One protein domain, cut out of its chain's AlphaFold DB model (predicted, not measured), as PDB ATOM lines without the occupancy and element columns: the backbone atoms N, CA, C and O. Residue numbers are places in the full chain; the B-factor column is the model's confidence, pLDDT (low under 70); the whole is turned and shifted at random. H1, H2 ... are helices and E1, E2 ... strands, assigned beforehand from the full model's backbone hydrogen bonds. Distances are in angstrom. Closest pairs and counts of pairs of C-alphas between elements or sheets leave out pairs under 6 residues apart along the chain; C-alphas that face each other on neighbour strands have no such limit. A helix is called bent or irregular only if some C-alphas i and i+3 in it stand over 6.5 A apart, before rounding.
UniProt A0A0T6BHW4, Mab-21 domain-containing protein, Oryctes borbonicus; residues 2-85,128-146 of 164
ATOM      1  N   ALA A   2     216.529 245.202 194.287       48.91
ATOM      2  CA  ALA A   2     217.945 244.879 194.556       48.91
ATOM      3  C   ALA A   2     218.196 243.572 195.353       48.91
ATOM      4  O   ALA A   2     219.092 242.811 195.014       48.91
ATOM      5  N   ALA A   3     217.370 243.256 196.360       53.97
ATOM      6  CA  ALA A   3     217.547 242.042 197.171       53.97
ATOM      7  C   ALA A   3     217.324 240.721 196.397       53.97
ATOM      8  O   ALA A   3     217.908 239.701 196.749       53.97
ATOM      9  N   ASN A   4     216.509 240.737 195.334       58.12
ATOM     10  CA  ASN A   4     216.201 239.542 194.534       58.12
ATOM     11  C   ASN A   4     217.299 239.236 193.500       58.12
ATOM     12  O   ASN A   4     217.573 238.072 193.227       58.12
ATOM     13  N   LEU A   5     217.967 240.275 192.978       58.41
ATOM     14  CA  LEU A   5     219.148 240.123 192.119       58.41
ATOM     15  C   LEU A   5     220.324 239.506 192.885       58.41
ATOM     16  O   LEU A   5     220.944 238.578 192.380       58.41
ATOM     17  N   ASN A   6     220.562 239.945 194.125       71.12
ATOM     18  CA  ASN A   6     221.613 239.369 194.971       71.12
ATOM     19  C   ASN A   6     221.383 237.878 195.255       71.12
ATOM     20  O   ASN A   6     222.335 237.109 195.321       71.12
ATOM     21  N   ASN A   7     220.126 237.450 195.402       79.12
ATOM     22  CA  ASN A   7     219.810 236.042 195.625       79.12
ATOM     23  C   ASN A   7     220.077 235.192 194.371       79.12
ATOM     24  O   ASN A   7     220.693 234.135 194.467       79.12
ATOM     25  N   PHE A   8     219.671 235.671 193.190       87.00
ATOM     26  CA  PHE A   8     219.922 234.974 191.926       87.00
ATOM     27  C   PHE A   8     221.418 234.867 191.606       87.00
ATOM     28  O   PHE A   8     221.890 233.785 191.268       87.00
ATOM     29  N   GLU A   9     222.170 235.952 191.799       86.94
ATOM     30  CA  GLU A   9     223.624 235.973 191.624       86.94
ATOM     31  C   GLU A   9     224.320 234.957 192.545       86.94
ATOM     32  O   GLU A   9     225.134 234.156 192.092       86.94
ATOM     33  N   ASN A  10     223.929 234.898 193.822       87.69
ATOM     34  CA  ASN A  10     224.479 233.928 194.772       87.69
ATOM     35  C   ASN A  10     224.171 232.476 194.375       87.69
ATOM     36  O   ASN A  10     225.021 231.597 194.530       87.69
ATOM     37  N   VAL A  11     222.966 232.206 193.857       88.00
ATOM     38  CA  VAL A  11     222.605 230.874 193.348       88.00
ATOM     39  C   VAL A  11     223.442 230.517 192.120       88.00
ATOM     40  O   VAL A  11     223.971 229.407 192.056       88.00
ATOM     41  N   LEU A  12     223.612 231.444 191.174       88.00
ATOM     42  CA  LEU A  12     224.443 231.226 189.989       88.00
ATOM     43  C   LEU A  12     225.908 230.978 190.353       88.00
ATOM     44  O   LEU A  12     226.503 230.039 189.830       88.00
ATOM     45  N   GLN A  13     226.472 231.741 191.289       86.56
ATOM     46  CA  GLN A  13     227.839 231.527 191.770       86.56
ATOM     47  C   GLN A  13     227.995 230.176 192.470       86.56
ATOM     48  O   GLN A  13     228.979 229.470 192.241       86.56
ATOM     49  N   ALA A  14     227.009 229.766 193.274       84.81
ATOM     50  CA  ALA A  14     227.022 228.460 193.924       84.81
ATOM     51  C   ALA A  14     226.948 227.311 192.907       84.81
ATOM     52  O   ALA A  14     227.653 226.314 193.066       84.81
ATOM     53  N   ILE A  15     226.126 227.442 191.859       85.44
ATOM     54  CA  ILE A  15     226.057 226.457 190.773       85.44
ATOM     55  C   ILE A  15     227.378 226.431 190.001       85.44
ATOM     56  O   ILE A  15     227.921 225.354 189.756       85.44
ATOM     57  N   HIS A  16     227.913 227.607 189.665       82.75
ATOM     58  CA  HIS A  16     229.155 227.736 188.920       82.75
ATOM     59  C   HIS A  16     230.311 227.055 189.655       82.75
ATOM     60  O   HIS A  16     230.934 226.154 189.101       82.75
ATOM     61  N   SER A  17     230.515 227.397 190.929       79.88
ATOM     62  CA  SER A  17     231.597 226.845 191.747       79.88
ATOM     63  C   SER A  17     231.462 225.340 192.007       79.88
ATOM     64  O   SER A  17     232.473 224.647 192.094       79.88
ATOM     65  N   LYS A  18     230.237 224.817 192.160       79.06
ATOM     66  CA  LYS A  18     230.031 223.406 192.534       79.06
ATOM     67  C   LYS A  18     229.964 222.444 191.355       79.06
ATOM     68  O   LYS A  18     230.286 221.274 191.538       79.06
ATOM     69  N   TYR A  19     229.488 222.896 190.197       78.94
ATOM     70  CA  TYR A  19     229.129 221.994 189.095       78.94
ATOM     71  C   TYR A  19     229.731 222.377 187.743       78.94
ATOM     72  O   TYR A  19     229.750 221.535 186.848       78.94
ATOM     73  N   ILE A  20     230.178 223.625 187.565       79.12
ATOM     74  CA  ILE A  20     230.634 224.131 186.263       79.12
ATOM     75  C   ILE A  20     232.154 224.285 186.238       79.12
ATOM     76  O   ILE A  20     232.790 223.826 185.291       79.12
ATOM     77  N   SER A  21     232.729 224.925 187.258       78.19
ATOM     78  CA  SER A  21     234.161 225.200 187.328       78.19
ATOM     79  C   SER A  21     234.966 223.934 187.588       78.19
ATOM     80  O   SER A  21     234.637 223.148 188.480       78.19
ATOM     81  N   LEU A  22     236.073 223.794 186.866       79.69
ATOM     82  CA  LEU A  22     237.072 222.773 187.150       79.69
ATOM     83  C   LEU A  22     237.779 223.079 188.479       79.69
ATOM     84  O   LEU A  22     238.199 224.222 188.689       79.69
ATOM     85  N   PRO A  23     237.965 222.090 189.370       81.81
ATOM     86  CA  PRO A  23     238.747 222.293 190.580       81.81
ATOM     87  C   PRO A  23     240.192 222.699 190.246       81.81
ATOM     88  O   PRO A  23     240.859 222.039 189.450       81.81
ATOM     89  N   GLU A  24     240.722 223.738 190.901       81.06
ATOM     90  CA  GLU A  24     242.076 224.260 190.619       81.06
ATOM     91  C   GLU A  24     243.174 223.189 190.712       81.06
ATOM     92  O   GLU A  24     244.117 223.173 189.920       81.06
ATOM     93  N   HIS A  25     243.046 222.266 191.668       82.38
ATOM     94  CA  HIS A  25     244.007 221.181 191.848       82.38
ATOM     95  C   HIS A  25     244.002 220.191 190.670       82.38
ATOM     96  O   HIS A  25     245.065 219.692 190.298       82.38
ATOM     97  N   GLU A  26     242.844 219.939 190.048       81.75
ATOM     98  CA  GLU A  26     242.745 219.114 188.841       81.75
ATOM     99  C   GLU A  26     243.332 219.843 187.635       81.75
ATOM    100  O   GLU A  26     244.107 219.253 186.882       81.75
ATOM    101  N   VAL A  27     243.038 221.140 187.485       82.06
ATOM    102  CA  VAL A  27     243.612 221.974 186.417       82.06
ATOM    103  C   VAL A  27     245.137 221.958 186.489       82.06
ATOM    104  O   VAL A  27     245.813 221.682 185.498       82.06
ATOM    105  N   ARG A  28     245.698 222.184 187.681       83.56
ATOM    106  CA  ARG A  28     247.145 222.143 187.896       83.56
ATOM    107  C   ARG A  28     247.733 220.772 187.560       83.56
ATOM    108  O   ARG A  28     248.689 220.707 186.790       83.56
ATOM    109  N   ARG A  29     247.159 219.693 188.101       86.00
ATOM    110  CA  ARG A  29     247.632 218.321 187.861       86.00
ATOM    111  C   ARG A  29     247.632 217.987 186.369       86.00
ATOM    112  O   ARG A  29     248.605 217.443 185.855       86.00
ATOM    113  N   ASN A  30     246.557 218.330 185.670       85.00
ATOM    114  CA  ASN A  30     246.406 218.021 184.255       85.00
ATOM    115  C   ASN A  30     247.370 218.833 183.387       85.00
ATOM    116  O   ASN A  30     247.970 218.273 182.475       85.00
ATOM    117  N   ASN A  31     247.605 220.106 183.721       85.12
ATOM    118  CA  ASN A  31     248.632 220.920 183.072       85.12
ATOM    119  C   ASN A  31     250.046 220.362 183.285       85.12
ATOM    120  O   ASN A  31     250.848 220.354 182.353       85.12
ATOM    121  N   GLU A  32     250.369 219.875 184.486       86.44
ATOM    122  CA  GLU A  32     251.660 219.234 184.771       86.44
ATOM    123  C   GLU A  32     251.854 217.964 183.921       86.44
ATOM    124  O   GLU A  32     252.905 217.795 183.293       86.44
ATOM    125  N   ILE A  33     250.827 217.110 183.829       86.50
ATOM    126  CA  ILE A  33     250.847 215.894 182.998       86.50
ATOM    127  C   ILE A  33     250.972 216.252 181.513       86.50
ATOM    128  O   ILE A  33     251.856 215.729 180.831       86.50
ATOM    129  N   LEU A  34     250.130 217.162 181.017       87.06
ATOM    130  CA  LEU A  34     250.135 217.588 179.622       87.06
ATOM    131  C   LEU A  34     251.499 218.151 179.223       87.06
ATOM    132  O   LEU A  34     252.057 217.743 178.210       87.06
ATOM    133  N   ASN A  35     252.069 219.047 180.030       87.75
ATOM    134  CA  ASN A  35     253.368 219.645 179.730       87.75
ATOM    135  C   ASN A  35     254.479 218.600 179.655       87.75
ATOM    136  O   ASN A  35     255.334 218.689 178.775       87.75
ATOM    137  N   ARG A  36     254.461 217.591 180.532       87.44
ATOM    138  CA  ARG A  36     255.412 216.478 180.458       87.44
ATOM    139  C   ARG A  36     255.256 215.704 179.148       87.44
ATOM    140  O   ARG A  36     256.228 215.573 178.411       87.44
ATOM    141  N   VAL A  37     254.031 215.280 178.825       88.12
ATOM    142  CA  VAL A  37     253.733 214.534 177.590       88.12
ATOM    143  C   VAL A  37     254.134 215.334 176.349       88.12
ATOM    144  O   VAL A  37     254.767 214.790 175.448       88.12
ATOM    145  N   LEU A  38     253.815 216.630 176.293       90.38
ATOM    146  CA  LEU A  38     254.140 217.476 175.145       90.38
ATOM    147  C   LEU A  38     255.632 217.742 175.004       90.38
ATOM    148  O   LEU A  38     256.131 217.750 173.879       90.38
ATOM    149  N   ASN A  39     256.351 217.938 176.108       90.31
ATOM    150  CA  ASN A  39     257.799 218.114 176.061       90.31
ATOM    151  C   ASN A  39     258.478 216.884 175.461       90.31
ATOM    152  O   ASN A  39     259.305 217.023 174.554       90.31
ATOM    153  N   ASP A  40     258.083 215.694 175.905       90.25
ATOM    154  CA  ASP A  40     258.665 214.452 175.410       90.25
ATOM    155  C   ASP A  40     258.242 214.169 173.963       90.25
ATOM    156  O   ASP A  40     259.088 213.880 173.112       90.25
ATOM    157  N   LEU A  41     256.954 214.349 173.642       91.56
ATOM    158  CA  LEU A  41     256.435 214.196 172.284       91.56
ATOM    159  C   LEU A  41     257.176 215.118 171.309       91.56
ATOM    160  O   LEU A  41     257.701 214.657 170.298       91.56
ATOM    161  N   ILE A  42     257.280 216.414 171.615       93.62
ATOM    162  CA  ILE A  42     257.962 217.386 170.750       93.62
ATOM    163  C   ILE A  42     259.458 217.108 170.657       93.62
ATOM    164  O   ILE A  42     260.039 217.309 169.588       93.62
ATOM    165  N   SER A  43     260.090 216.637 171.734       93.81
ATOM    166  CA  SER A  43     261.487 216.196 171.710       93.81
ATOM    167  C   SER A  43     261.693 215.063 170.698       93.81
ATOM    168  O   SER A  43     262.581 215.146 169.846       93.81
ATOM    169  N   GLU A  44     260.813 214.058 170.697       93.69
ATOM    170  CA  GLU A  44     260.847 212.973 169.712       93.69
ATOM    171  C   GLU A  44     260.541 213.459 168.289       93.69
ATOM    172  O   GLU A  44     261.237 213.077 167.344       93.69
ATOM    173  N   MET A  45     259.556 214.346 168.113       94.75
ATOM    174  CA  MET A  45     259.221 214.923 166.806       94.75
ATOM    175  C   MET A  45     260.386 215.739 166.223       94.75
ATOM    176  O   MET A  45     260.649 215.670 165.023       94.75
ATOM    177  N   LYS A  46     261.138 216.469 167.060       96.25
ATOM    178  CA  LYS A  46     262.332 217.244 166.667       96.25
ATOM    179  C   LYS A  46     263.511 216.385 166.202       96.25
ATOM    180  O   LYS A  46     264.472 216.935 165.671       96.25
ATOM    181  N   LYS A  47     263.450 215.057 166.331       95.00
ATOM    182  CA  LYS A  47     264.422 214.164 165.680       95.00
ATOM    183  C   LYS A  47     264.210 214.083 164.163       95.00
ATOM    184  O   LYS A  47     265.141 213.728 163.444       95.00
ATOM    185  N   ASP A  48     263.022 214.426 163.653       95.75
ATOM    186  CA  ASP A  48     262.812 214.641 162.218       95.75
ATOM    187  C   ASP A  48     263.388 216.007 161.816       95.75
ATOM    188  O   ASP A  48     262.902 217.058 162.237       95.75
ATOM    189  N   ALA A  49     264.429 216.000 160.979       95.56
ATOM    190  CA  ALA A  49     265.142 217.215 160.583       95.56
ATOM    191  C   ALA A  49     264.236 218.252 159.893       95.56
ATOM    192  O   ALA A  49     264.445 219.459 160.026       95.56
ATOM    193  N   PHE A  50     263.215 217.797 159.163       95.69
ATOM    194  CA  PHE A  50     262.311 218.693 158.458       95.69
ATOM    195  C   PHE A  50     261.340 219.376 159.431       95.69
ATOM    196  O   PHE A  50     261.144 220.588 159.317       95.69
ATOM    197  N   PHE A  51     260.808 218.644 160.417       96.38
ATOM    198  CA  PHE A  51     260.040 219.217 161.528       96.38
ATOM    199  C   PHE A  51     260.888 220.169 162.371       96.38
ATOM    200  O   PHE A  51     260.478 221.306 162.590       96.38
ATOM    201  N   ALA A  52     262.091 219.759 162.779       96.62
ATOM    202  CA  ALA A  52     262.988 220.569 163.602       96.62
ATOM    203  C   ALA A  52     263.311 221.931 162.972       96.62
ATOM    204  O   ALA A  52     263.303 222.950 163.659       96.62
ATOM    205  N   ALA A  53     263.530 221.964 161.654       94.88
ATOM    206  CA  ALA A  53     263.801 223.199 160.921       94.88
ATOM    207  C   ALA A  53     262.608 224.178 160.899       94.88
ATOM    208  O   ALA A  53     262.794 225.379 160.693       94.88
ATOM    209  N   ARG A  54     261.380 223.680 161.090       94.31
ATOM    210  CA  ARG A  54     260.133 224.457 160.960       94.31
ATOM    211  C   ARG A  54     259.450 224.736 162.278       94.31
ATOM    212  O   ARG A  54     258.759 225.743 162.382       94.31
ATOM    213  N   TYR A  55     259.629 223.878 163.270       96.12
ATOM    214  CA  TYR A  55     259.035 224.059 164.578       96.12
ATOM    215  C   TYR A  55     259.451 225.407 165.180       96.12
ATOM    216  O   TYR A  55     260.630 225.775 165.179       96.12
ATOM    217  N   ASN A  56     258.472 226.147 165.696       94.25
ATOM    218  CA  ASN A  56     258.711 227.365 166.456       94.25
ATOM    219  C   ASN A  56     258.319 227.168 167.925       94.25
ATOM    220  O   ASN A  56     259.185 227.148 168.799       94.25
ATOM    221  N   ARG A  57     257.021 226.993 168.187       92.75
ATOM    222  CA  ARG A  57     256.454 226.832 169.532       92.75
ATOM    223  C   ARG A  57     255.075 226.178 169.474       92.75
ATOM    224  O   ARG A  57     254.465 226.154 168.408       92.75
ATOM    225  N   ILE A  58     254.598 225.714 170.623       90.06
ATOM    226  CA  ILE A  58     253.200 225.348 170.853       90.06
ATOM    227  C   ILE A  58     252.480 226.544 171.474       90.06
ATOM    228  O   ILE A  58     253.059 227.249 172.305       90.06
ATOM    229  N   PHE A  59     251.232 226.754 171.077       86.50
ATOM    230  CA  PHE A  59     250.262 227.502 171.855       86.50
ATOM    231  C   PHE A  59     249.171 226.568 172.348       86.50
ATOM    232  O   PHE A  59     248.842 225.563 171.718       86.50
ATOM    233  N   TYR A  60     248.637 226.935 173.495       84.31
ATOM    234  CA  TYR A  60     247.549 226.242 174.139       84.31
ATOM    235  C   TYR A  60     246.288 227.041 173.856       84.31
ATOM    236  O   TYR A  60     246.247 228.234 174.162       84.31
ATOM    237  N   GLY A  61     245.323 226.405 173.204       79.06
ATOM    238  CA  GLY A  61     244.085 227.043 172.790       79.06
ATOM    239  C   GLY A  61     242.870 226.311 173.334       79.06
ATOM    240  O   GLY A  61     242.973 225.349 174.096       79.06
ATOM    241  N   GLY A  62     241.704 226.773 172.908       77.00
ATOM    242  CA  GLY A  62     240.448 226.104 173.191       77.00
ATOM    243  C   GLY A  62     239.939 226.306 174.612       77.00
ATOM    244  O   GLY A  62     240.592 226.853 175.504       77.00
ATOM    245  N   SER A  63     238.718 225.814 174.818       76.56
ATOM    246  CA  SER A  63     237.922 226.098 176.015       76.56
ATOM    247  C   SER A  63     238.626 225.756 177.331       76.56
ATOM    248  O   SER A  63     238.378 226.415 178.336       76.56
ATOM    249  N   TYR A  64     239.515 224.758 177.350       79.12
ATOM    250  CA  TYR A  64     240.266 224.404 178.555       79.12
ATOM    251  C   TYR A  64     241.214 225.526 178.991       79.12
ATOM    252  O   TYR A  64     241.178 225.942 180.148       79.12
ATOM    253  N   PHE A  65     242.017 226.051 178.066       74.31
ATOM    254  CA  PHE A  65     242.973 227.116 178.366       74.31
ATOM    255  C   PHE A  65     242.322 228.492 178.469       74.31
ATOM    256  O   PHE A  65     242.803 229.331 179.228       74.31
ATOM    257  N   ASP A  66     241.182 228.686 177.807       75.38
ATOM    258  CA  ASP A  66     240.368 229.894 177.944       75.38
ATOM    259  C   ASP A  66     239.565 229.931 179.263       75.38
ATOM    260  O   ASP A  66     238.878 230.912 179.544       75.38
ATOM    261  N   GLY A  67     239.611 228.867 180.078       69.38
ATOM    262  CA  GLY A  67     238.833 228.754 181.320       69.38
ATOM    263  C   GLY A  67     237.325 228.586 181.092       69.38
ATOM    264  O   GLY A  67     236.528 228.756 182.011       69.38
ATOM    265  N   LEU A  68     236.933 228.255 179.861       72.00
ATOM    266  CA  LEU A  68     235.551 228.073 179.419       72.00
ATOM    267  C   LEU A  68     235.115 226.600 179.415       72.00
ATOM    268  O   LEU A  68     233.946 226.310 179.153       72.00
ATOM    269  N   LYS A  69     236.027 225.652 179.670       73.94
ATOM    270  CA  LYS A  69     235.706 224.221 179.718       73.94
ATOM    271  C   LYS A  69     234.847 223.940 180.943       73.94
ATOM    272  O   LYS A  69     235.245 224.186 182.078       73.94
ATOM    273  N   VAL A  70     233.678 223.373 180.679       67.38
ATOM    274  CA  VAL A  70     232.720 222.910 181.681       67.38
ATOM    275  C   VAL A  70     232.735 221.384 181.699       67.38
ATOM    276  O   VAL A  70     232.836 220.754 180.645       67.38
ATOM    277  N   GLY A  71     232.604 220.772 182.875       67.44
ATOM    278  CA  GLY A  71     232.573 219.313 183.007       67.44
ATOM    279  C   GLY A  71     233.969 218.714 183.175       67.44
ATOM    280  O   GLY A  71     234.725 219.197 184.004       67.44
ATOM    281  N   LYS A  72     234.309 217.638 182.451       65.88
ATOM    282  CA  LYS A  72     235.596 216.940 182.616       65.88
ATOM    283  C   LYS A  72     236.659 217.427 181.612       65.88
ATOM    284  O   LYS A  72     236.352 217.593 180.428       65.88
ATOM    285  N   PRO A  73     237.917 217.627 182.043       66.69
ATOM    286  CA  PRO A  73     239.012 218.073 181.183       66.69
ATOM    287  C   PRO A  73     239.645 216.892 180.431       66.69
ATOM    288  O   PRO A  73     240.763 216.476 180.719       66.69
ATOM    289  N   GLU A  74     238.893 216.320 179.493       73.06
ATOM    290  CA  GLU A  74     239.284 215.106 178.753       73.06
ATOM    291  C   GLU A  74     239.959 215.406 177.401       73.06
ATOM    292  O   GLU A  74     240.381 214.493 176.697       73.06
ATOM    293  N   GLU A  75     240.080 216.684 177.034       78.06
ATOM    294  CA  GLU A  75     240.558 217.141 175.726       78.06
ATOM    295  C   GLU A  75     241.360 218.438 175.862       78.06
ATOM    296  O   GLU A  75     241.011 219.307 176.669       78.06
ATOM    297  N   PHE A  76     242.399 218.570 175.035       83.25
ATOM    298  CA  PHE A  76     243.229 219.763 174.923       83.25
ATOM    299  C   PHE A  76     243.415 220.129 173.451       83.25
ATOM    300  O   PHE A  76     243.859 219.292 172.664       83.25
ATOM    301  N   ASP A  77     243.149 221.389 173.110       83.50
ATOM    302  CA  ASP A  77     243.454 221.947 171.796       83.50
ATOM    303  C   ASP A  77     244.878 222.521 171.796       83.50
ATOM    304  O   ASP A  77     245.259 223.313 172.667       83.50
ATOM    305  N   LEU A  78     245.688 222.103 170.822       88.06
ATOM    306  CA  LEU A  78     247.097 222.479 170.719       88.06
ATOM    307  C   LEU A  78     247.409 223.034 169.335       88.06
ATOM    308  O   LEU A  78     247.309 222.329 168.331       88.06
ATOM    309  N   ASP A  79     247.914 224.262 169.303       89.56
ATOM    310  CA  ASP A  79     248.347 224.915 168.076       89.56
ATOM    311  C   ASP A  79     249.865 224.829 167.937       89.56
ATOM    312  O   ASP A  79     250.628 225.453 168.682       89.56
ATOM    313  N   ILE A  80     250.340 224.083 166.942       91.31
ATOM    314  CA  ILE A  80     251.771 224.000 166.635       91.31
ATOM    315  C   ILE A  80     252.123 225.074 165.608       91.31
ATOM    316  O   ILE A  80     251.797 224.965 164.426       91.31
ATOM    317  N   LEU A  81     252.864 226.098 166.036       92.50
ATOM    318  CA  LEU A  81     253.331 227.143 165.135       92.50
ATOM    319  C   LEU A  81     254.535 226.659 164.322       92.50
ATOM    320  O   LEU A  81     255.622 226.417 164.859       92.50
ATOM    321  N   LEU A  82     254.348 226.602 163.003       93.31
ATOM    322  CA  LEU A  82     255.373 226.243 162.029       93.31
ATOM    323  C   LEU A  82     255.870 227.472 161.262       93.31
ATOM    324  O   LEU A  82     255.115 228.379 160.921       93.31
ATOM    325  N   LYS A  83     257.164 227.484 160.951       92.94
ATOM    326  CA  LYS A  83     257.790 228.476 160.078       92.94
ATOM    327  C   LYS A  83     257.521 228.108 158.623       92.94
ATOM    328  O   LYS A  83     257.875 227.018 158.173       92.94
ATOM    329  N   VAL A  84     256.954 229.053 157.883       89.56
ATOM    330  CA  VAL A  84     256.800 228.977 156.429       89.56
ATOM    331  C   VAL A  84     257.939 229.767 155.771       89.56
ATOM    332  O   VAL A  84     258.285 230.846 156.265       89.56
ATOM    333  N   PRO A  85     258.561 229.261 154.689       88.38
ATOM    334  CA  PRO A  85     259.573 230.011 153.956       88.38
ATOM    335  C   PRO A  85     259.043 231.362 153.464       88.38
ATOM    336  O   PRO A  85     257.938 231.446 152.938       88.38
ATOM    337  N   SER A 128     249.335 222.551 150.481       96.12
ATOM    338  CA  SER A 128     248.323 221.503 150.480       96.12
ATOM    339  C   SER A 128     247.975 221.084 151.903       96.12
ATOM    340  O   SER A 128     248.766 220.411 152.567       96.12
ATOM    341  N   THR A 129     246.753 221.388 152.348       92.50
ATOM    342  CA  THR A 129     246.228 220.935 153.650       92.50
ATOM    343  C   THR A 129     246.347 219.423 153.814       92.50
ATOM    344  O   THR A 129     246.760 218.948 154.868       92.50
ATOM    345  N   LYS A 130     246.067 218.656 152.751       94.94
ATOM    346  CA  LYS A 130     246.206 217.195 152.757       94.94
ATOM    347  C   LYS A 130     247.641 216.773 153.067       94.94
ATOM    348  O   LYS A 130     247.854 215.997 153.994       94.94
ATOM    349  N   LYS A 131     248.621 217.310 152.331       96.56
ATOM    350  CA  LYS A 131     250.030 216.952 152.531       96.56
ATOM    351  C   LYS A 131     250.534 217.360 153.914       96.56
ATOM    352  O   LYS A 131     251.220 216.576 154.562       96.56
ATOM    353  N   VAL A 132     250.168 218.558 154.379       94.94
ATOM    354  CA  VAL A 132     250.524 219.045 155.721       94.94
ATOM    355  C   VAL A 132     249.945 218.121 156.796       94.94
ATOM    356  O   VAL A 132     250.678 217.705 157.691       94.94
ATOM    357  N   ARG A 133     248.666 217.741 156.681       94.88
ATOM    358  CA  ARG A 133     247.984 216.841 157.623       94.88
ATOM    359  C   ARG A 133     248.617 215.454 157.653       94.88
ATOM    360  O   ARG A 133     248.969 214.969 158.723       94.88
ATOM    361  N   GLU A 134     248.817 214.833 156.492       95.94
ATOM    362  CA  GLU A 134     249.457 213.515 156.378       95.94
ATOM    363  C   GLU A 134     250.877 213.523 156.959       95.94
ATOM    364  O   GLU A 134     251.274 212.602 157.675       95.94
ATOM    365  N   TRP A 135     251.636 214.587 156.695       96.06
ATOM    366  CA  TRP A 135     252.971 214.771 157.250       96.06
ATOM    367  C   TRP A 135     252.957 214.908 158.777       96.06
ATOM    368  O   TRP A 135     253.743 214.232 159.446       96.06
ATOM    369  N   MET A 136     252.060 215.732 159.329       95.00
ATOM    370  CA  MET A 136     251.926 215.913 160.777       95.00
ATOM    371  C   MET A 136     251.510 214.619 161.473       95.00
ATOM    372  O   MET A 136     252.188 214.209 162.413       95.00
ATOM    373  N   ILE A 137     250.475 213.931 160.971       94.25
ATOM    374  CA  ILE A 137     250.058 212.613 161.477       94.25
ATOM    375  C   ILE A 137     251.249 211.652 161.453       94.25
ATOM    376  O   ILE A 137     251.566 211.032 162.462       94.25
ATOM    377  N   GLY A 138     251.972 211.585 160.333       95.25
ATOM    378  CA  GLY A 138     253.125 210.701 160.194       95.25
ATOM    379  C   GLY A 138     254.242 210.975 161.207       95.25
ATOM    380  O   GLY A 138     254.844 210.029 161.714       95.25
ATOM    381  N   ILE A 139     254.541 212.239 161.516       95.19
ATOM    382  CA  ILE A 139     255.540 212.585 162.539       95.19
ATOM    383  C   ILE A 139     255.040 212.226 163.934       95.19
ATOM    384  O   ILE A 139     255.775 211.602 164.697       95.19
ATOM    385  N   VAL A 140     253.804 212.601 164.254       93.25
ATOM    386  CA  VAL A 140     253.195 212.346 165.558       93.25
ATOM    387  C   VAL A 140     253.137 210.845 165.835       93.25
ATOM    388  O   VAL A 140     253.625 210.401 166.867       93.25
ATOM    389  N   THR A 141     252.657 210.037 164.888       92.69
ATOM    390  CA  THR A 141     252.628 208.572 165.020       92.69
ATOM    391  C   THR A 141     254.025 207.996 165.242       92.69
ATOM    392  O   THR A 141     254.212 207.139 166.102       92.69
ATOM    393  N   LYS A 142     255.042 208.476 164.512       92.56
ATOM    394  CA  LYS A 142     256.430 208.022 164.710       92.56
ATOM    395  C   LYS A 142     256.981 208.387 166.085       92.56
ATOM    396  O   LYS A 142     257.757 207.607 166.629       92.56
ATOM    397  N   ALA A 143     256.629 209.558 166.607       91.75
ATOM    398  CA  ALA A 143     257.041 209.997 167.933       91.75
ATOM    399  C   ALA A 143     256.351 209.163 169.024       91.75
ATOM    400  O   ALA A 143     257.027 208.632 169.900       91.75
ATOM    401  N   LEU A 144     255.037 208.946 168.907       88.75
ATOM    402  CA  LEU A 144     254.258 208.130 169.843       88.75
ATOM    403  C   LEU A 144     254.710 206.667 169.875       88.75
ATOM    404  O   LEU A 144     254.799 206.088 170.948       88.75
ATOM    405  N   ASN A 145     255.078 206.080 168.731       87.81
ATOM    406  CA  ASN A 145     255.587 204.702 168.679       87.81
ATOM    407  C   ASN A 145     256.916 204.500 169.430       87.81
ATOM    408  O   ASN A 145     257.330 203.364 169.644       87.81
ATOM    409  N   LYS A 146     257.613 205.585 169.781       82.62
ATOM    410  CA  LYS A 146     258.836 205.554 170.592       82.62
ATOM    411  C   LYS A 146     258.582 205.910 172.051       82.62
ATOM    412  O   LYS A 146     259.495 205.784 172.863       82.62
TER     413      LYS A 146
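What this domain is: This is residues 2 to 85 and 128 to 146 of the 164 residues of the protein "Mab-21 domain-containing protein" of Oryctes borbonicus (UniProt A0A0T6BHW4). A two-stranded ribbon, E1 and E2, runs back alongside the long helix H2, and H1 extends from the first end of H2 as an arm whose residues 2 to 12 stick out free. At the other end of H2, H5 meets it end to end in a corner about perpendicular to it, with residues 128 to 134 sticking out, while the short helices H3 and H4 sit at the two ends of E1. The printed part has 103 residues with five named helices and two named strands, in the order H1 H2 H3 E1 H4 E2 H5; the sheet, order E1 - E2, is antiparallel and the class is mostly helix. The whole is only just extended, close to loose, with a radius of gyration of the C-alphas of 19.6 A and spans of 65 by 28 by 19 A, the arm H1 adding to the length.

Where its parts are: E1 is residues 55 to 61, 17.3 A from first to last C-alpha, and E2 is residues 77 to 82, 16.0 A. H2, residues 24 to 45, is the longest helix, 30.8 A, from C-alpha 24 at (242.076, 224.260, 190.619). H1, residues 2 to 20, measures 25.7 A and begins with C-alpha 2 at (217.945, 244.879, 194.556); it is neither bent nor irregular, but only just: C-alphas 17 and 20 are 6.2 A apart. H3 is residues 49 to 54, 8.8 A, and H4 residues 62 to 65, 5.8 A. H5, residues 129 to 144, measures 22.2 A and ends with C-alpha 144 at (254.258, 208.130, 169.843).

How they stand to each other: E1 and E2 are antiparallel neighbours at 156 degrees; N 59 and O 79 are 2.8 A apart and N 81 and O 57 are 2.9 A apart, both within hydrogen-bond range. The closest C-alphas of H4 and E2 are those of Gly 62 and Asp 77, 5.3 A apart. H2 and E1 are near each other, with 5 pairs of C-alphas within 10 A. H2 touches H5 with residues 41 to 45 alone, about perpendicular at 80 degrees; the closest C-alphas are those of Glu 44 and Ala 143, 5.1 A apart. H2 and H3 are close but not clearly touching, the closest C-alphas, those of Met 45 and Phe 51, being 6.9 A apart. H1 and H2 are apart. Every O i to N i+4 pair is within hydrogen-bond range in H1, H2 and H5, and 1 of 2 in H3; H4 is too short for such a pair.

The domain as a whole: The two farthest C-alphas, those of Ala 3 and Ala 49, are 65.0 A apart. Residues 86 to 127 are not printed, and C-alphas 85 and 128 are 14.5 A apart across this cut. Of the links printed whole, that from H4 to E2, 11 residues, is long and the others are tight. The mean pLDDT of the printed part is 85.4, and residues 2 to 5, 67 and 70 to 73 are under 70.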